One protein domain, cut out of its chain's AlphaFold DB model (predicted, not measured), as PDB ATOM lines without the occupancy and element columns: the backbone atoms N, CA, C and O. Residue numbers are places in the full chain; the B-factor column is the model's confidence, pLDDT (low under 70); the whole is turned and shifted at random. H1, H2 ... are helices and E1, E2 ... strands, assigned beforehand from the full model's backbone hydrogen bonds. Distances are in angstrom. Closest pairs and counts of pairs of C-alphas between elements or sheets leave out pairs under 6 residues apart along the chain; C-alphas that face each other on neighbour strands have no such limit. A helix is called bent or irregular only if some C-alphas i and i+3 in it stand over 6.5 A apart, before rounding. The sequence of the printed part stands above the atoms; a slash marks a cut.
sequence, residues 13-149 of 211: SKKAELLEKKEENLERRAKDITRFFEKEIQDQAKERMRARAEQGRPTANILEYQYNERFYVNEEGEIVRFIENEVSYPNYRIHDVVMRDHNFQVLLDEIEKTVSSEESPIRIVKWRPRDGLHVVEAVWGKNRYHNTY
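AT A GLANCE: This is residues 13 to 149 of the 211 residues of an uncharacterized protein of viral metagenome (UniProt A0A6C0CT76). What is the main picture? One very long, bent helix, H1, runs along the model; its later part, with H2 and H3, covers one face of a small, strongly twisted sheet of E1, E5 and E4, while the hairpin of E2 and E3 packs on H1 farther from the sheet. Residues 13 to 24 of H1 stick out. What is it made of? The printed part has 137 residues, with three named helices and five named strands, H1 E1 E2 E3 H2 H3 E4 E5 along the chain, class mixed; both sheets, E1 - E5 - E4 and E2 - E3, are antiparallel. It is only just compact, close to loose, with a radius of gyration of the C-alphas of 17.2 A and spans of 60 by 33 by 31 A.

HOW THE PARTS SIT: Is the first helix straight? H1, residues 13 to 54, was assigned as one helix by its hydrogen bonds, but is bent: C-alphas 43 and 46 are 7.6 A apart, and its arms H1a, residues 13 to 43, and H1b, residues 46 to 54, stand at a shallow tilt of 30 degrees. H1a is itself irregular, with C-alphas 40 and 43 6.9 A apart; 26 of its 27 O i to N i+4 pairs are within hydrogen-bond range, and every such pair is in H1b, in H2, residues 94 to 100, and in H3, residues 102 to 115. How do the strands pair? Inner strand E5, residues 133 to 139, is antiparallel to edge strands E1, residues 59 to 66, and E4, residues 123 to 130; within hydrogen-bond range are N 62 and O 136, 2.9 A, and N 125 and O 137, 2.8 A. E2, residues 70 to 73, and E3, residues 79 to 82, are a hairpin, with N 72 and O 80 at 3.0 A. How do the helices stand? H1a, H1b, H2 and H3 with the sheet E1 E5 E4 make two layers, helices on one face of a sheet; H1b is over E1 at a height of 7.1 A, closest C-alphas Met 49 and Ala 60, 5.3 A, and H2 is over E5 at 9.3 A. H1a touches H3 with residues 30 to 42 alone, the same way at a shallow tilt of 27 degrees, closest C-alphas Ile 33 and Phe 104, 6.7 A. H2 and H3 touch only at the corner, and only just, with 3 pairs of C-alphas within 8 A, the closest Val 98 and Phe 104, 6.5 A.

IN THESE COORDINATES: Where does H1 run? C-alpha 13 is at (-0.128, -31.913, 210.323) and C-alpha 54 at (13.974, -90.829, 217.946); H1a is 43.7 A long and H1b 12.3 A. How long are the others? E1 is 19.9 A, E2 10.7 A, E3 10.1 A, H2 10.0 A, H3 20.3 A, E4 20.6 A and E5 18.0 A, ending at C-alpha 139, (18.207, -78.495, 223.503).

THE WHOLE: How far does it reach? The two C-alphas farthest apart, of Ser 13 and Gly 56, are 62.3 A apart. Is it whole and sure? The printed part has no cut; the link E3 to H2, 11 residues, is long, and pLDDT is under 70 at residue 144 and residues 146 to 149.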
ATOM      1  N   SER A  13       0.442 -30.971 211.292       88.38
ATOM      2  CA  SER A  13      -0.128 -31.913 210.323       88.38
ATOM      3  C   SER A  13       0.936 -32.839 209.722       88.38
ATOM      4  O   SER A  13       0.790 -34.054 209.810       88.38
ATOM      5  N   LYS A  14       2.062 -32.299 209.231       91.69
ATOM      6  CA  LYS A  14       3.171 -33.119 208.702       91.69
ATOM      7  C   LYS A  14       3.773 -34.046 209.756       91.69
ATOM      8  O   LYS A  14       4.168 -35.169 209.455       91.69
ATOM      9  N   LYS A  15       3.876 -33.579 211.004       91.31
ATOM     10  CA  LYS A  15       4.369 -34.405 212.109       91.31
ATOM     11  C   LYS A  15       3.422 -35.572 212.400       91.31
ATOM     12  O   LYS A  15       3.913 -36.662 212.671       91.31
ATOM     13  N   ALA A  16       2.109 -35.346 212.358       87.06
ATOM     14  CA  ALA A  16       1.116 -36.399 212.550       87.06
ATOM     15  C   ALA A  16       1.190 -37.452 211.431       87.06
ATOM     16  O   ALA A  16       1.311 -38.632 211.734       87.06
ATOM     17  N   GLU A  17       1.257 -37.022 210.169       86.31
ATOM     18  CA  GLU A  17       1.395 -37.913 209.002       86.31
ATOM     19  C   GLU A  17       2.650 -38.807 209.090       86.31
ATOM     20  O   GLU A  17       2.610 -40.007 208.823       86.31
ATOM     21  N   LEU A  18       3.785 -38.246 209.527       89.50
ATOM     22  CA  LEU A  18       5.017 -39.016 209.735       89.50
ATOM     23  C   LEU A  18       4.903 -40.047 210.865       89.50
ATOM     24  O   LEU A  18       5.555 -41.092 210.801       89.50
ATOM     25  N   LEU A  19       4.135 -39.741 211.915       89.19
ATOM     26  CA  LEU A  19       3.907 -40.661 213.028       89.19
ATOM     27  C   LEU A  19       2.999 -41.815 212.606       89.19
ATOM     28  O   LEU A  19       3.365 -42.961 212.843       89.19
ATOM     29  N   GLU A  20       1.905 -41.524 211.906       85.12
ATOM     30  CA  GLU A  20       0.985 -42.529 211.360       85.12
ATOM     31  C   GLU A  20       1.724 -43.498 210.430       85.12
ATOM     32  O   GLU A  20       1.758 -44.703 210.670       85.12
ATOM     33  N   LYS A  21       2.493 -42.971 209.468       89.94
ATOM     34  CA  LYS A  21       3.321 -43.798 208.578       89.94
ATOM     35  C   LYS A  21       4.353 -44.638 209.338       89.94
ATOM     36  O   LYS A  21       4.734 -45.723 208.895       89.94
ATOM     37  N   LYS A  22       4.881 -44.144 210.461       89.75
ATOM     38  CA  LYS A  22       5.811 -44.912 211.299       89.75
ATOM     39  C   LYS A  22       5.089 -46.061 212.004       89.75
ATOM     40  O   LYS A  22       5.643 -47.157 212.050       89.75
ATOM     41  N   GLU A  23       3.897 -45.816 212.536       91.19
ATOM     42  CA  GLU A  23       3.068 -46.826 213.199       91.19
ATOM     43  C   GLU A  23       2.642 -47.924 212.220       91.19
ATOM     44  O   GLU A  23       2.922 -49.092 212.483       91.19
ATOM     45  N   GLU A  24       2.137 -47.564 211.037       90.50
ATOM     46  CA  GLU A  24       1.791 -48.518 209.971       90.50
ATOM     47  C   GLU A  24       2.980 -49.410 209.577       90.50
ATOM     48  O   GLU A  24       2.860 -50.625 209.405       90.50
ATOM     49  N   ASN A  25       4.174 -48.818 209.457       88.94
ATOM     50  CA  ASN A  25       5.385 -49.570 209.133       88.94
ATOM     51  C   ASN A  25       5.795 -50.536 210.256       88.94
ATOM     52  O   ASN A  25       6.302 -51.621 209.963       88.94
ATOM     53  N   LEU A  26       5.611 -50.148 211.522       90.44
ATOM     54  CA  LEU A  26       5.896 -51.007 212.672       90.44
ATOM     55  C   LEU A  26       4.896 -52.159 212.768       90.44
ATOM     56  O   LEU A  26       5.313 -53.293 213.006       90.44
ATOM     57  N   GLU A  27       3.614 -51.890 212.534       92.88
ATOM     58  CA  GLU A  27       2.561 -52.904 212.540       92.88
ATOM     59  C   GLU A  27       2.768 -53.926 211.418       92.88
ATOM     60  O   GLU A  27       2.790 -55.132 211.676       92.88
ATOM     61  N   ARG A  28       3.037 -53.463 210.188       92.06
ATOM     62  CA  ARG A  28       3.374 -54.357 209.070       92.06
ATOM     63  C   ARG A  28       4.586 -55.223 209.402       92.06
ATOM     64  O   ARG A  28       4.537 -56.437 209.239       92.06
ATOM     65  N   ARG A  29       5.659 -54.612 209.913       94.25
ATOM     66  CA  ARG A  29       6.876 -55.336 210.302       94.25
ATOM     67  C   ARG A  29       6.591 -56.401 211.360       94.25
ATOM     68  O   ARG A  29       7.110 -57.507 211.248       94.25
ATOM     69  N   ALA A  30       5.785 -56.083 212.372       95.50
ATOM     70  CA  ALA A  30       5.393 -57.043 213.398       95.50
ATOM     71  C   ALA A  30       4.638 -58.230 212.786       95.50
ATOM     72  O   ALA A  30       5.000 -59.373 213.044       95.50
ATOM     73  N   LYS A  31       3.659 -57.959 211.917       96.00
ATOM     74  CA  LYS A  31       2.874 -58.986 211.219       96.00
ATOM     75  C   LYS A  31       3.745 -59.906 210.359       96.00
ATOM     76  O   LYS A  31       3.593 -61.124 210.429       96.00
ATOM     77  N   ASP A  32       4.669 -59.341 209.587       96.50
ATOM     78  CA  ASP A  32       5.566 -60.113 208.722       96.50
ATOM     79  C   ASP A  32       6.503 -61.015 209.537       96.50
ATOM     80  O   ASP A  32       6.702 -62.182 209.195       96.50
ATOM     81  N   ILE A  33       7.055 -60.495 210.640       97.44
ATOM     82  CA  ILE A  33       7.933 -61.250 211.546       97.44
ATOM     83  C   ILE A  33       7.169 -62.386 212.231       97.44
ATOM     84  O   ILE A  33       7.688 -63.500 212.299       97.44
ATOM     85  N   THR A  34       5.946 -62.134 212.705       97.50
ATOM     86  CA  THR A  34       5.096 -63.178 213.294       97.50
ATOM     87  C   THR A  34       4.826 -64.286 212.284       97.50
ATOM     88  O   THR A  34       5.029 -65.457 212.585       97.50
ATOM     89  N   ARG A  35       4.471 -63.929 211.046       96.75
ATOM     90  CA  ARG A  35       4.201 -64.918 210.000       96.75
ATOM     91  C   ARG A  35       5.438 -65.734 209.627       96.75
ATOM     92  O   ARG A  35       5.338 -66.945 209.438       96.75
ATOM     93  N   PHE A  36       6.603 -65.088 209.552       97.62
ATOM     94  CA  PHE A  36       7.884 -65.777 209.376       97.62
ATOM     95  C   PHE A  36       8.126 -66.787 210.499       97.62
ATOM     96  O   PHE A  36       8.449 -67.941 210.228       97.62
ATOM     97  N   PHE A  37       7.933 -66.373 211.752       97.81
ATOM     98  CA  PHE A  37       8.120 -67.236 212.912       97.81
ATOM     99  C   PHE A  37       7.194 -68.458 212.875       97.81
ATOM    100  O   PHE A  37       7.656 -69.588 213.044       97.81
ATOM    101  N   GLU A  38       5.905 -68.242 212.619       95.75
ATOM    102  CA  GLU A  38       4.909 -69.311 212.558       95.75
ATOM    103  C   GLU A  38       5.290 -70.361 211.506       95.75
ATOM    104  O   GLU A  38       5.368 -71.554 211.806       95.75
ATOM    105  N   LYS A  39       5.614 -69.908 210.289       95.00
ATOM    106  CA  LYS A  39       5.867 -70.785 209.139       95.00
ATOM    107  C   LYS A  39       7.217 -71.493 209.181       95.00
ATOM    108  O   LYS A  39       7.293 -72.690 208.904       95.00
ATOM    109  N   GLU A  40       8.282 -70.769 209.514       95.38
ATOM    110  CA  GLU A  40       9.649 -71.299 209.431       95.38
ATOM    111  C   GLU A  40      10.083 -72.032 210.704       95.38
ATOM    112  O   GLU A  40      11.008 -72.847 210.657       95.38
ATOM    113  N   ILE A  41       9.441 -71.740 211.842       95.00
ATOM    114  CA  ILE A  41       9.859 -72.240 213.155       95.00
ATOM    115  C   ILE A  41       8.735 -73.029 213.812       95.00
ATOM    116  O   ILE A  41       8.894 -74.227 214.046       95.00
ATOM    117  N   GLN A  42       7.609 -72.388 214.121       93.00
ATOM    118  CA  GLN A  42       6.582 -72.979 214.980       93.00
ATOM    119  C   GLN A  42       5.949 -74.231 214.372       93.00
ATOM    120  O   GLN A  42       5.881 -75.257 215.056       93.00
ATOM    121  N   ASP A  43       5.548 -74.165 213.099       91.56
ATOM    122  CA  ASP A  43       4.865 -75.255 212.390       91.56
ATOM    123  C   ASP A  43       5.707 -76.546 212.388       91.56
ATOM    124  O   ASP A  43       5.168 -77.649 212.471       91.56
ATOM    125  N   GLN A  44       7.039 -76.423 212.365       89.19
ATOM    126  CA  GLN A  44       7.955 -77.554 212.173       89.19
ATOM    127  C   GLN A  44       8.770 -77.920 213.422       89.19
ATOM    128  O   GLN A  44       9.389 -78.987 213.460       89.19
ATOM    129  N   ALA A  45       8.794 -77.076 214.460       93.12
ATOM    130  CA  ALA A  45       9.667 -77.266 215.621       93.12
ATOM    131  C   ALA A  45       9.441 -78.621 216.306       93.12
ATOM    132  O   ALA A  45      10.389 -79.382 216.503       93.12
ATOM    133  N   LYS A  46       8.182 -78.957 216.619       91.19
ATOM    134  CA  LYS A  46       7.835 -80.208 217.316       91.19
ATOM    135  C   LYS A  46       8.220 -81.445 216.508       91.19
ATOM    136  O   LYS A  46       8.726 -82.409 217.077       91.19
ATOM    137  N   GLU A  47       7.998 -81.412 215.198       94.00
ATOM    138  CA  GLU A  47       8.338 -82.515 214.301       94.00
ATOM    139  C   GLU A  47       9.853 -82.721 214.225       94.00
ATOM    140  O   GLU A  47      10.339 -83.826 214.471       94.00
ATOM    141  N   ARG A  48      10.621 -81.645 213.998       94.81
ATOM    142  CA  ARG A  48      12.091 -81.701 213.969       94.81
ATOM    143  C   ARG A  48      12.665 -82.189 215.299       94.81
ATOM    144  O   ARG A  48      13.596 -82.994 215.310       94.81
ATOM    145  N   MET A  49      12.105 -81.740 216.420       94.31
ATOM    146  CA  MET A  49      12.502 -82.199 217.753       94.31
ATOM    147  C   MET A  49      12.212 -83.689 217.951       94.31
ATOM    148  O   MET A  49      13.104 -84.421 218.380       94.31
ATOM    149  N   ARG A  50      11.013 -84.158 217.583       93.88
ATOM    150  CA  ARG A  50      10.635 -85.577 217.668       93.88
ATOM    151  C   ARG A  50      11.561 -86.456 216.830       93.88
ATOM    152  O   ARG A  50      12.144 -87.392 217.370       93.88
ATOM    153  N   ALA A  51      11.772 -86.107 215.561       95.50
ATOM    154  CA  ALA A  51      12.636 -86.862 214.652       95.50
ATOM    155  C   ALA A  51      14.074 -86.991 215.188       95.50
ATOM    156  O   ALA A  51      14.737 -88.015 215.025       95.50
ATOM    157  N   ARG A  52      14.577 -85.953 215.866       95.06
ATOM    158  CA  ARG A  52      15.903 -85.967 216.498       95.06
ATOM    159  C   ARG A  52      15.932 -86.783 217.786       95.06
ATOM    160  O   ARG A  52      16.910 -87.496 218.022       95.06
ATOM    161  N   ALA A  53      14.872 -86.720 218.587       91.69
ATOM    162  CA  ALA A  53      14.740 -87.518 219.799       91.69
ATOM    163  C   ALA A  53      14.707 -89.024 219.488       91.69
ATOM    164  O   ALA A  53      15.400 -89.791 220.154       91.69
ATOM    165  N   GLU A  54      14.005 -89.437 218.429       94.25
ATOM    166  CA  GLU A  54      13.974 -90.829 217.946       94.25
ATOM    167  C   GLU A  54      15.364 -91.346 217.538       94.25
ATOM    168  O   GLU A  54      15.680 -92.519 217.710       94.25
ATOM    169  N   GLN A  55      16.244 -90.453 217.078       94.19
ATOM    170  CA  GLN A  55      17.646 -90.758 216.769       94.19
ATOM    171  C   GLN A  55      18.567 -90.726 218.005       94.19
ATOM    172  O   GLN A  55      19.792 -90.801 217.863       94.19
ATOM    173  N   GLY A  56      18.024 -90.532 219.212       91.19
ATOM    174  CA  GLY A  56      18.797 -90.384 220.447       91.19
ATOM    175  C   GLY A  56      19.648 -89.108 220.493       91.19
ATOM    176  O   GLY A  56      20.646 -89.047 221.215       91.19
ATOM    177  N   ARG A  57      19.310 -88.086 219.697       91.38
ATOM    178  CA  ARG A  57      20.052 -86.821 219.636       91.38
ATOM    179  C   ARG A  57      19.417 -85.816 220.602       91.38
ATOM    180  O   ARG A  57      18.217 -85.600 220.510       91.38
ATOM    181  N   PRO A  58      20.187 -85.162 221.490       92.62
ATOM    182  CA  PRO A  58      19.632 -84.268 222.512       92.62
ATOM    183  C   PRO A  58      19.337 -82.844 222.009       92.62
ATOM    184  O   PRO A  58      19.133 -81.948 222.830       92.62
ATOM    185  N   THR A  59      19.395 -82.616 220.691       93.88
ATOM    186  CA  THR A  59      19.162 -81.307 220.074       93.88
ATOM    187  C   THR A  59      18.534 -81.382 218.683       93.88
ATOM    188  O   THR A  59      18.735 -82.357 217.942       93.88
ATOM    189  N   ALA A  60      17.829 -80.309 218.309       95.00
ATOM    190  CA  ALA A  60      17.259 -80.094 216.981       95.00
ATOM    191  C   ALA A  60      17.394 -78.638 216.527       95.00
ATOM    192  O   ALA A  60      17.001 -77.719 217.244       95.00
ATOM    193  N   ASN A  61      17.869 -78.436 215.299       95.56
ATOM    194  CA  ASN A  61      17.860 -77.127 214.654       95.56
ATOM    195  C   ASN A  61      16.426 -76.803 214.221       95.56
ATOM    196  O   ASN A  61      15.832 -77.522 213.414       95.56
ATOM    197  N   ILE A  62      15.859 -75.727 214.762       96.19
ATOM    198  CA  ILE A  62      14.494 -75.282 214.446       96.19
ATOM    199  C   ILE A  62      14.484 -74.114 213.455       96.19
ATOM    200  O   ILE A  62      13.493 -73.922 212.766       96.19
ATOM    201  N   LEU A  63      15.610 -73.418 213.290       97.25
ATOM    202  CA  LEU A  63      15.848 -72.498 212.180       97.25
ATOM    203  C   LEU A  63      17.325 -72.536 211.795       97.25
ATOM    204  O   LEU A  63      18.190 -72.468 212.665       97.25
ATOM    205  N   GLU A  64      17.603 -72.570 210.497       96.62
ATOM    206  CA  GLU A  64      18.940 -72.403 209.928       96.62
ATOM    207  C   GLU A  64      18.908 -71.256 208.923       96.62
ATOM    208  O   GLU A  64      17.977 -71.181 208.118       96.62
ATOM    209  N   TYR A  65      19.890 -70.356 208.972       97.12
ATOM    210  CA  TYR A  65      19.946 -69.194 208.083       97.12
ATOM    211  C   TYR A  65      21.377 -68.683 207.870       97.12
ATOM    212  O   TYR A  65      22.272 -68.935 208.683       97.12
ATOM    213  N   GLN A  66      21.609 -67.947 206.781       95.94
ATOM    214  CA  GLN A  66      22.888 -67.270 206.537       95.94
ATOM    215  C   GLN A  66      22.898 -65.836 207.080       95.94
ATOM    216  O   GLN A  66      21.864 -65.185 207.174       95.94
ATOM    217  N   TYR A  67      24.080 -65.302 207.414       92.88
ATOM    218  CA  TYR A  67      24.200 -63.956 208.009       92.88
ATOM    219  C   TYR A  67      23.579 -62.844 207.143       92.88
ATOM    220  O   TYR A  67      22.908 -61.950 207.660       92.88
ATOM    221  N   ASN A  68      23.790 -62.925 205.826       93.06
ATOM    222  CA  ASN A  68      23.271 -61.968 204.846       93.06
ATOM    223  C   ASN A  68      21.903 -62.370 204.285       93.06
ATOM    224  O   ASN A  68      21.398 -61.697 203.393       93.06
ATOM    225  N   GLU A  69      21.301 -63.447 204.784       96.75
ATOM    226  CA  GLU A  69      20.001 -63.892 204.308       96.75
ATOM    227  C   GLU A  69      18.893 -62.943 204.765       96.75
ATOM    228  O   GLU A  69      18.867 -62.439 205.897       96.75
ATOM    229  N   ARG A  70      17.966 -62.696 203.852       97.38
ATOM    230  CA  ARG A  70      16.840 -61.786 203.985       97.38
ATOM    231  C   ARG A  70      15.561 -62.534 203.650       97.38
ATOM    232  O   ARG A  70      15.591 -63.554 202.962       97.38
ATOM    233  N   PHE A  71      14.438 -62.015 204.120       97.56
ATOM    234  CA  PHE A  71      13.127 -62.500 203.720       97.56
ATOM    235  C   PHE A  71      12.150 -61.356 203.475       97.56
ATOM    236  O   PHE A  71      12.325 -60.257 204.007       97.56
ATOM    237  N   TYR A  72      11.116 -61.634 202.693       96.44
ATOM    238  CA  TYR A  72       9.906 -60.824 202.608       96.44
ATOM    239  C   TYR A  72       8.676 -61.735 202.588       96.44
ATOM    240  O   TYR A  72       8.791 -62.950 202.412       96.44
ATOM    241  N   VAL A  73       7.509 -61.131 202.790       95.62
ATOM    242  CA  VAL A  73       6.208 -61.791 202.661       95.62
ATOM    243  C   VAL A  73       5.600 -61.344 201.334       95.62
ATOM    244  O   VAL A  73       5.452 -60.141 201.116       95.62
ATOM    245  N   ASN A  74       5.319 -62.277 200.422       93.50
ATOM    246  CA  ASN A  74       4.711 -61.940 199.129       93.50
ATOM    247  C   ASN A  74       3.202 -61.634 199.279       93.50
ATOM    248  O   ASN A  74       2.640 -61.703 200.373       93.50
ATOM    249  N   GLU A  75       2.533 -61.287 198.180       89.81
ATOM    250  CA  GLU A  75       1.103 -60.932 198.177       89.81
ATOM    251  C   GLU A  75       0.187 -62.107 198.561       89.81
ATOM    252  O   GLU A  75      -0.862 -61.908 199.174       89.81
ATOM    253  N   GLU A  76       0.621 -63.339 198.289       92.31
ATOM    254  CA  GLU A  76      -0.043 -64.584 198.703       92.31
ATOM    255  C   GLU A  76       0.237 -64.917 200.184       92.31
ATOM    256  O   GLU A  76      -0.415 -65.754 200.817       92.31
ATOM    257  N   GLY A  77       1.180 -64.193 200.786       89.94
ATOM    258  CA  GLY A  77       1.589 -64.344 202.165       89.94
ATOM    259  C   GLY A  77       2.574 -65.489 202.408       89.94
ATOM    260  O   GLY A  77       2.695 -66.002 203.523       89.94
ATOM    261  N   GLU A  78       3.277 -65.921 201.378       93.94
ATOM    262  CA  GLU A  78       4.369 -66.873 201.493       93.94
ATOM    263  C   GLU A  78       5.650 -66.173 201.947       93.94
ATOM    264  O   GLU A  78       5.896 -65.002 201.640       93.94
ATOM    265  N   ILE A  79       6.478 -66.911 202.686       96.44
ATOM    266  CA  ILE A  79       7.792 -66.447 203.124       96.44
ATOM    267  C   ILE A  79       8.799 -66.738 202.017       96.44
ATOM    268  O   ILE A  79       9.105 -67.895 201.737       96.44
ATOM    269  N   VAL A  80       9.361 -65.688 201.421       96.00
ATOM    270  CA  VAL A  80      10.405 -65.817 200.400       96.00
ATOM    271  C   VAL A  80      11.745 -65.412 200.998       96.00
ATOM    272  O   VAL A  80      11.909 -64.277 201.445       96.00
ATOM    273  N   ARG A  81      12.712 -66.337 200.999       97.12
ATOM    274  CA  ARG A  81      14.074 -66.145 201.525       97.12
ATOM    275  C   ARG A  81      15.078 -65.959 200.384       97.12
ATOM    276  O   ARG A  81      14.990 -66.638 199.366       97.12
ATOM    277  N   PHE A  82      16.026 -65.040 200.539       96.25
ATOM    278  CA  PHE A  82      17.006 -64.680 199.504       96.25
ATOM    279  C   PHE A  82      18.263 -64.039 200.117       96.25
ATOM    280  O   PHE A  82      18.257 -63.669 201.287       96.25
ATOM    281  N   ILE A  83      19.354 -63.896 199.352       93.56
ATOM    282  CA  ILE A  83      20.616 -63.295 199.843       93.56
ATOM    283  C   ILE A  83      20.977 -62.024 199.061       93.56
ATOM    284  O   ILE A  83      21.165 -60.976 199.670       93.56
ATOM    285  N   GLU A  84      21.042 -62.098 197.729       85.94
ATOM    286  CA  GLU A  84      21.608 -61.015 196.898       85.94
ATOM    287  C   GLU A  84      20.608 -60.376 195.925       85.94
ATOM    288  O   GLU A  84      20.949 -59.432 195.222       85.94
ATOM    289  N   ASN A  85      19.362 -60.849 195.893       87.25
ATOM    290  CA  ASN A  85      18.369 -60.317 194.965       87.25
ATOM    291  C   ASN A  85      17.917 -58.912 195.385       87.25
ATOM    292  O   ASN A  85      17.576 -58.680 196.548       87.25
ATOM    293  N   GLU A  86      17.852 -57.989 194.428       85.81
ATOM    294  CA  GLU A  86      17.146 -56.726 194.621       85.81
ATOM    295  C   GLU A  86      15.640 -56.986 194.617       85.81
ATOM    296  O   GLU A  86      15.094 -57.595 193.697       85.81
ATOM    297  N   VAL A  87      14.962 -56.542 195.676       87.94
ATOM    298  CA  VAL A  87      13.527 -56.758 195.869       87.94
ATOM    299  C   VAL A  87      12.875 -55.415 196.187       87.94
ATOM    300  O   VAL A  87      13.328 -54.698 197.080       87.94
ATOM    301  N   SER A  88      11.802 -55.081 195.467       85.75
ATOM    302  CA  SER A  88      11.020 -53.845 195.646       85.75
ATOM    303  C   SER A  88      10.109 -53.862 196.880       85.75
ATOM    304  O   SER A  88       9.562 -52.829 197.266       85.75
ATOM    305  N   TYR A  89       9.947 -55.025 197.510       85.06
ATOM    306  CA  TYR A  89       9.165 -55.218 198.725       85.06
ATOM    307  C   TYR A  89       9.988 -54.923 199.988       85.06
ATOM    308  O   TYR A  89      11.202 -55.175 200.018       85.06
ATOM    309  N   PRO A  90       9.335 -54.454 201.071       88.44
ATOM    310  CA  PRO A  90       9.936 -54.440 202.395       88.44
ATOM    311  C   PRO A  90      10.481 -55.826 202.732       88.44
ATOM    312  O   PRO A  90       9.767 -56.823 202.677       88.44
ATOM    313  N   ASN A  91      11.764 -55.880 203.058       94.38
ATOM    314  CA  ASN A  91      12.450 -57.121 203.360       94.38
ATOM    315  C   ASN A  91      13.342 -56.940 204.583       94.38
ATOM    316  O   ASN A  91      13.830 -55.842 204.876       94.38
ATOM    317  N   TYR A  92      13.551 -58.033 205.300       95.75
ATOM    318  CA  TYR A  92      14.181 -58.023 206.608       95.75
ATOM    319  C   TYR A  92      15.346 -58.997 206.613       95.75
ATOM    320  O   TYR A  92      15.217 -60.141 206.181       95.75
ATOM    321  N   ARG A  93      16.498 -58.558 207.123       96.50
ATOM    322  CA  ARG A  93      17.633 -59.452 207.347       96.50
ATOM    323  C   ARG A  93      17.273 -60.423 208.469       96.50
ATOM    324  O   ARG A  93      17.021 -59.976 209.591       96.50
ATOM    325  N   ILE A  94      17.285 -61.727 208.185       97.50
ATOM    326  CA  ILE A  94      16.901 -62.769 209.153       97.50
ATOM    327  C   ILE A  94      17.750 -62.629 210.416       97.50
ATOM    328  O   ILE A  94      17.221 -62.660 211.521       97.50
ATOM    329  N   HIS A  95      19.051 -62.374 210.259       96.50
ATOM    330  CA  HIS A  95      19.946 -62.176 211.393       96.50
ATOM    331  C   HIS A  95      19.508 -61.043 212.333       96.50
ATOM    332  O   HIS A  95      19.535 -61.220 213.548       96.50
ATOM    333  N   ASP A  96      19.078 -59.893 211.804       96.62
ATOM    334  CA  ASP A  96      18.624 -58.786 212.656       96.62
ATOM    335  C   ASP A  96      17.317 -59.118 213.363       96.62
ATOM    336  O   ASP A  96      17.166 -58.793 214.540       96.62
ATOM    337  N   VAL A  97      16.400 -59.796 212.671       97.38
ATOM    338  CA  VAL A  97      15.148 -60.259 213.273       97.38
ATOM    339  C   VAL A  97      15.447 -61.228 214.415       97.38
ATOM    340  O   VAL A  97      15.064 -60.981 215.554       97.38
ATOM    341  N   VAL A  98      16.234 -62.270 214.152       97.12
ATOM    342  CA  VAL A  98      16.553 -63.308 215.139       97.12
ATOM    343  C   VAL A  98      17.310 -62.750 216.347       97.12
ATOM    344  O   VAL A  98      17.078 -63.189 217.476       97.12
ATOM    345  N   MET A  99      18.232 -61.807 216.139       95.50
ATOM    346  CA  MET A  99      19.139 -61.351 217.198       95.50
ATOM    347  C   MET A  99      18.670 -60.106 217.947       95.50
ATOM    348  O   MET A  99      19.098 -59.911 219.083       95.50
ATOM    349  N   ARG A 100      17.861 -59.242 217.324       95.25
ATOM    350  CA  ARG A 100      17.582 -57.893 217.848       95.25
ATOM    351  C   ARG A 100      16.101 -57.558 217.932       95.25
ATOM    352  O   ARG A 100      15.762 -56.584 218.599       95.25
ATOM    353  N   ASP A 101      15.230 -58.304 217.255       96.31
ATOM    354  CA  ASP A 101      13.810 -57.985 217.265       96.31
ATOM    355  C   ASP A 101      13.119 -58.442 218.552       96.31
ATOM    356  O   ASP A 101      13.220 -59.598 218.963       96.31
ATOM    357  N   HIS A 102      12.399 -57.512 219.184       94.75
ATOM    358  CA  HIS A 102      11.694 -57.780 220.431       94.75
ATOM    359  C   HIS A 102      10.525 -58.750 220.241       94.75
ATOM    360  O   HIS A 102      10.397 -59.690 221.021       94.75
ATOM    361  N   ASN A 103       9.713 -58.568 219.195       94.75
ATOM    362  CA  ASN A 103       8.552 -59.425 218.951       94.75
ATOM    363  C   ASN A 103       9.006 -60.857 218.665       94.75
ATOM    364  O   ASN A 103       8.463 -61.803 219.223       94.75
ATOM    365  N   PHE A 104      10.063 -61.017 217.868       96.94
ATOM    366  CA  PHE A 104      10.650 -62.328 217.615       96.94
ATOM    367  C   PHE A 104      11.166 -63.002 218.896       96.94
ATOM    368  O   PHE A 104      10.997 -64.207 219.067       96.94
ATOM    369  N   GLN A 105      11.773 -62.245 219.819       96.81
ATOM    370  CA  GLN A 105      12.198 -62.792 221.110       96.81
ATOM    371  C   GLN A 105      11.006 -63.245 221.966       96.81
ATOM    372  O   GLN A 105      11.075 -64.322 222.549       96.81
ATOM    373  N   VAL A 106       9.919 -62.469 222.010       96.94
ATOM    374  CA  VAL A 106       8.691 -62.852 222.729       96.94
ATOM    375  C   VAL A 106       8.134 -64.169 222.182       96.94
ATOM    376  O   VAL A 106       7.878 -65.089 222.956       96.94
ATOM    377  N   LEU A 107       8.041 -64.301 220.856       97.56
ATOM    378  CA  LEU A 107       7.580 -65.529 220.200       97.56
ATOM    379  C   LEU A 107       8.494 -66.730 220.510       97.56
ATOM    380  O   LEU A 107       8.011 -67.832 220.774       97.56
ATOM    381  N   LEU A 108       9.819 -66.528 220.539       96.81
ATOM    382  CA  LEU A 108      10.772 -67.568 220.947       96.81
ATOM    383  C   LEU A 108      10.564 -68.027 222.399       96.81
ATOM    384  O   LEU A 108      10.628 -69.225 222.683       96.81
ATOM    385  N   ASP A 109      10.306 -67.097 223.314       96.25
ATOM    386  CA  ASP A 109      10.060 -67.424 224.720       96.25
ATOM    387  C   ASP A 109       8.733 -68.189 224.889       96.25
ATOM    388  O   ASP A 109       8.624 -69.090 225.727       96.25
ATOM    389  N   GLU A 110       7.716 -67.857 224.091       96.25
ATOM    390  CA  GLU A 110       6.421 -68.548 224.073       96.25
ATOM    391  C   GLU A 110       6.535 -69.984 223.562       96.25
ATOM    392  O   GLU A 110       6.001 -70.910 224.187       96.25
ATOM    393  N   ILE A 111       7.261 -70.205 222.463       95.25
ATOM    394  CA  ILE A 111       7.475 -71.564 221.964       95.25
ATOM    395  C   ILE A 111       8.337 -72.380 222.935       95.25
ATOM    396  O   ILE A 111       8.002 -73.541 223.158       95.25
ATOM    397  N   GLU A 112       9.364 -71.798 223.577       95.50
ATOM    398  CA  GLU A 112      10.158 -72.489 224.610       95.50
ATOM    399  C   GLU A 112       9.248 -72.993 225.735       95.50
ATOM    400  O   GLU A 112       9.283 -74.180 226.060       95.50
ATOM    401  N   LYS A 113       8.369 -72.136 226.270       94.81
ATOM    402  CA  LYS A 113       7.385 -72.525 227.298       94.81
ATOM    403  C   LYS A 113       6.422 -73.607 226.818       94.81
ATOM    404  O   LYS A 113       6.012 -74.449 227.606       94.81
ATOM    405  N   THR A 114       6.047 -73.575 225.541       94.06
ATOM    406  CA  THR A 114       5.084 -74.521 224.960       94.06
ATOM    407  C   THR A 114       5.681 -75.913 224.768       94.06
ATOM    408  O   THR A 114       4.966 -76.910 224.876       94.06
ATOM    409  N   VAL A 115       6.969 -76.004 224.426       92.12
ATOM    410  CA  VAL A 115       7.628 -77.293 224.170       92.12
ATOM    411  C   VAL A 115       8.319 -77.862 225.405       92.12
ATOM    412  O   VAL A 115       8.498 -79.072 225.475       92.12
ATOM    413  N   SER A 116       8.706 -77.016 226.361       92.69
ATOM    414  CA  SER A 116       9.426 -77.401 227.577       92.69
ATOM    415  C   SER A 116       8.474 -77.868 228.681       92.69
ATOM    416  O   SER A 116       7.415 -77.283 228.890       92.69
ATOM    417  N   SER A 117       8.860 -78.909 229.420       90.44
ATOM    418  CA  SER A 117       8.138 -79.394 230.602       90.44
ATOM    419  C   SER A 117       9.099 -79.659 231.762       90.44
ATOM    420  O   SER A 117      10.314 -79.722 231.567       90.44
ATOM    421  N   GLU A 118       8.575 -79.839 232.977       87.94
ATOM    422  CA  GLU A 118       9.409 -80.182 234.141       87.94
ATOM    423  C   GLU A 118      10.150 -81.517 233.953       87.94
ATOM    424  O   GLU A 118      11.313 -81.646 234.330       87.94
ATOM    425  N   GLU A 119       9.498 -82.496 233.318       87.31
ATOM    426  CA  GLU A 119      10.071 -83.819 233.043       87.31
ATOM    427  C   GLU A 119      11.073 -83.802 231.881       87.31
ATOM    428  O   GLU A 119      12.001 -84.610 231.834       87.31
ATOM    429  N   SER A 120      10.886 -82.895 230.922       86.38
ATOM    430  CA  SER A 120      11.703 -82.769 229.716       86.38
ATOM    431  C   SER A 120      12.041 -81.299 229.467       86.38
ATOM    432  O   SER A 120      11.462 -80.668 228.577       86.38
ATOM    433  N   PRO A 121      12.977 -80.730 230.251       91.38
ATOM    434  CA  PRO A 121      13.330 -79.327 230.127       91.38
ATOM    435  C   PRO A 121      14.010 -79.081 228.782       91.38
ATOM    436  O   PRO A 121      15.094 -79.605 228.507       91.38
ATOM    437  N   ILE A 122      13.375 -78.252 227.962       93.44
ATOM    438  CA  ILE A 122      13.894 -77.776 226.684       93.44
ATOM    439  C   ILE A 122      14.310 -76.313 226.821       93.44
ATOM    440  O   ILE A 122      13.622 -75.511 227.452       93.44
ATOM    441  N   ARG A 123      15.448 -75.980 226.213       94.12
ATOM    442  CA  ARG A 123      15.951 -74.614 226.033       94.12
ATOM    443  C   ARG A 123      16.105 -74.304 224.557       94.12
ATOM    444  O   ARG A 123      16.554 -75.173 223.807       94.12
ATOM    445  N   ILE A 124      15.813 -73.072 224.162       94.75
ATOM    446  CA  ILE A 124      16.079 -72.582 222.814       94.75
ATOM    447  C   ILE A 124      17.295 -71.660 222.843       94.75
ATOM    448  O   ILE A 124      17.360 -70.686 223.588       94.75
ATOM    449  N   VAL A 125      18.289 -71.977 222.020       94.19
ATOM    450  CA  VAL A 125      19.570 -71.271 221.972       94.19
ATOM    451  C   VAL A 125      19.874 -70.785 220.561       94.19
ATOM    452  O   VAL A 125      19.499 -71.409 219.571       94.19
ATOM    453  N   LYS A 126      20.585 -69.660 220.466       94.50
ATOM    454  CA  LYS A 126      21.031 -69.054 219.204       94.50
ATOM    455  C   LYS A 126      22.544 -69.197 219.115       94.50
ATOM    456  O   LYS A 126      23.239 -68.773 220.037       94.50
ATOM    457  N   TRP A 127      23.069 -69.776 218.040       92.44
ATOM    458  CA  TRP A 127      24.517 -69.949 217.886       92.44
ATOM    459  C   TRP A 127      24.946 -70.134 216.426       92.44
ATOM    460  O   TRP A 127      24.128 -70.146 215.506       92.44
ATOM    461  N   ARG A 128      26.262 -70.236 216.213       90.88
ATOM    462  CA  ARG A 128      26.908 -70.338 214.901       90.88
ATOM    463  C   ARG A 128      27.781 -71.602 214.853       90.88
ATOM    464  O   ARG A 128      28.912 -71.555 215.333       90.88
ATOM    465  N   PRO A 129      27.281 -72.729 214.313       83.50
ATOM    466  CA  PRO A 129      28.037 -73.985 214.253       83.50
ATOM    467  C   PRO A 129      29.225 -73.968 213.294       83.50
ATOM    468  O   PRO A 129      30.183 -74.711 213.489       83.50
ATOM    469  N   ARG A 130      29.145 -73.169 212.231       84.12
ATOM    470  CA  ARG A 130      30.165 -73.062 211.187       84.12
ATOM    471  C   ARG A 130      30.154 -71.665 210.592       84.12
ATOM    472  O   ARG A 130      29.211 -70.899 210.802       84.12
ATOM    473  N   ASP A 131      31.180 -71.337 209.823       85.31
ATOM    474  CA  ASP A 131      31.221 -70.055 209.136       85.31
ATOM    475  C   ASP A 131      30.052 -69.891 208.163       85.31
ATOM    476  O   ASP A 131      29.647 -70.826 207.476       85.31
ATOM    477  N   GLY A 132      29.441 -68.707 208.192       84.62
ATOM    478  CA  GLY A 132      28.278 -68.369 207.372       84.62
ATOM    479  C   GLY A 132      26.928 -68.919 207.854       84.62
ATOM    480  O   GLY A 132      25.917 -68.290 207.554       84.62
ATOM    481  N   LEU A 133      26.873 -70.002 208.642       94.00
ATOM    482  CA  LEU A 133      25.611 -70.609 209.098       94.00
ATOM    483  C   LEU A 133      25.258 -70.220 210.534       94.00
ATOM    484  O   LEU A 133      26.010 -70.493 211.466       94.00
ATOM    485  N   HIS A 134      24.062 -69.677 210.714       95.88
ATOM    486  CA  HIS A 134      23.479 -69.349 212.006       95.88
ATOM    487  C   HIS A 134      22.274 -70.240 212.276       95.88
ATOM    488  O   HIS A 134      21.567 -70.647 211.352       95.88
ATOM    489  N   VAL A 135      22.059 -70.558 213.550       95.88
ATOM    490  CA  VAL A 135      21.066 -71.546 213.964       95.88
ATOM    491  C   VAL A 135      20.317 -71.078 215.203       95.88
ATOM    492  O   VAL A 135      20.910 -70.537 216.141       95.88
ATOM    493  N   VAL A 136      19.009 -71.334 215.208       96.69
ATOM    494  CA  VAL A 136      18.195 -71.434 216.422       96.69
ATOM    495  C   VAL A 136      17.988 -72.923 216.701       96.69
ATOM    496  O   VAL A 136      17.491 -73.653 215.843       96.69
ATOM    497  N   GLU A 137      18.408 -73.391 217.873       95.31
ATOM    498  CA  GLU A 137      18.436 -74.810 218.242       95.31
ATOM    499  C   GLU A 137      17.649 -75.054 219.534       95.31
ATOM    500  O   GLU A 137      17.804 -74.322 220.508       95.31
ATOM    501  N   ALA A 138      16.836 -76.107 219.554       95.38
ATOM    502  CA  ALA A 138      16.207 -76.637 220.757       95.38
ATOM    503  C   ALA A 138      17.108 -77.706 221.403       95.38
ATOM    504  O   ALA A 138      17.624 -78.586 220.711       95.38
ATOM    505  N   VAL A 139      17.278 -77.654 222.726       94.25
ATOM    506  CA  VAL A 139      18.207 -78.495 223.503       94.25
ATOM    507  C   VAL A 139      17.495 -79.095 224.718       94.25
ATOM    508  O   VAL A 139      16.974 -78.345 225.535       94.25
ATOM    509  N   TRP A 140      17.521 -80.426 224.875       92.38
ATOM    510  CA  TRP A 140      16.866 -81.155 225.987       92.38
ATOM    511  C   TRP A 140      17.777 -82.160 226.705       92.38
ATOM    512  O   TRP A 140      17.332 -83.098 227.366       92.38
ATOM    513  N   GLY A 141      19.093 -81.992 226.583       83.25
ATOM    514  CA  GLY A 141      20.063 -82.883 227.208       83.25
ATOM    515  C   GLY A 141      21.464 -82.291 227.273       83.25
ATOM    516  O   GLY A 141      21.690 -81.114 226.995       83.25
ATOM    517  N   LYS A 142      22.440 -83.119 227.655       78.62
ATOM    518  CA  LYS A 142      23.848 -82.702 227.681       78.62
ATOM    519  C   LYS A 142      24.367 -82.582 226.249       78.62
ATOM    520  O   LYS A 142      24.503 -83.590 225.559       78.62
ATOM    521  N   ASN A 143      24.724 -81.372 225.831       73.12
ATOM    522  CA  ASN A 143      25.428 -81.127 224.576       73.12
ATOM    523  C   ASN A 143      26.798 -80.503 224.876       73.12
ATOM    524  O   ASN A 143      26.887 -79.520 225.608       73.12
ATOM    525  N   ARG A 144      27.873 -81.065 224.303       69.62
ATOM    526  CA  ARG A 144      29.247 -80.557 224.460       69.62
ATOM    527  C   ARG A 144      29.380 -79.089 224.044       69.62
ATOM    528  O   ARG A 144      30.153 -78.381 224.676       69.62
ATOM    529  N   TYR A 145      28.602 -78.642 223.060       70.81
ATOM    530  CA  TYR A 145      28.618 -77.259 222.575       70.81
ATOM    531  C   TYR A 145      27.888 -76.275 223.505       70.81
ATOM    532  O   TYR A 145      28.227 -75.097 223.520       70.81
ATOM    533  N   HIS A 146      26.954 -76.762 224.334       69.56
ATOM    534  CA  HIS A 146      26.110 -75.927 225.209       69.56
ATOM    535  C   HIS A 146      26.373 -76.125 226.708       69.56
ATOM    536  O   HIS A 146      25.808 -75.424 227.547       69.56
ATOM    537  N   ASN A 147      27.263 -77.055 227.076       59.50
ATOM    538  CA  ASN A 147      27.637 -77.336 228.467       59.50
ATOM    539  C   ASN A 147      28.294 -76.134 229.182       59.50
ATOM    540  O   ASN A 147      28.344 -76.118 230.411       59.50
ATOM    541  N   THR A 148      28.753 -75.118 228.448       50.66
ATOM    542  CA  THR A 148      29.318 -73.866 228.978       50.66
ATOM    543  C   THR A 148      28.278 -72.949 229.635       50.66
ATOM    544  O   THR A 148      28.623 -72.223 230.571       50.66
ATOM    545  N   TYR A 149      26.999 -73.018 229.248       44.44
ATOM    546  CA  TYR A 149      25.948 -72.177 229.844       44.44
ATOM    547  C   TYR A 149      25.526 -72.652 231.243       44.44
ATOM    548  O   TYR A 149      25.212 -71.840 232.114       44.44
TER     549      TYR A 149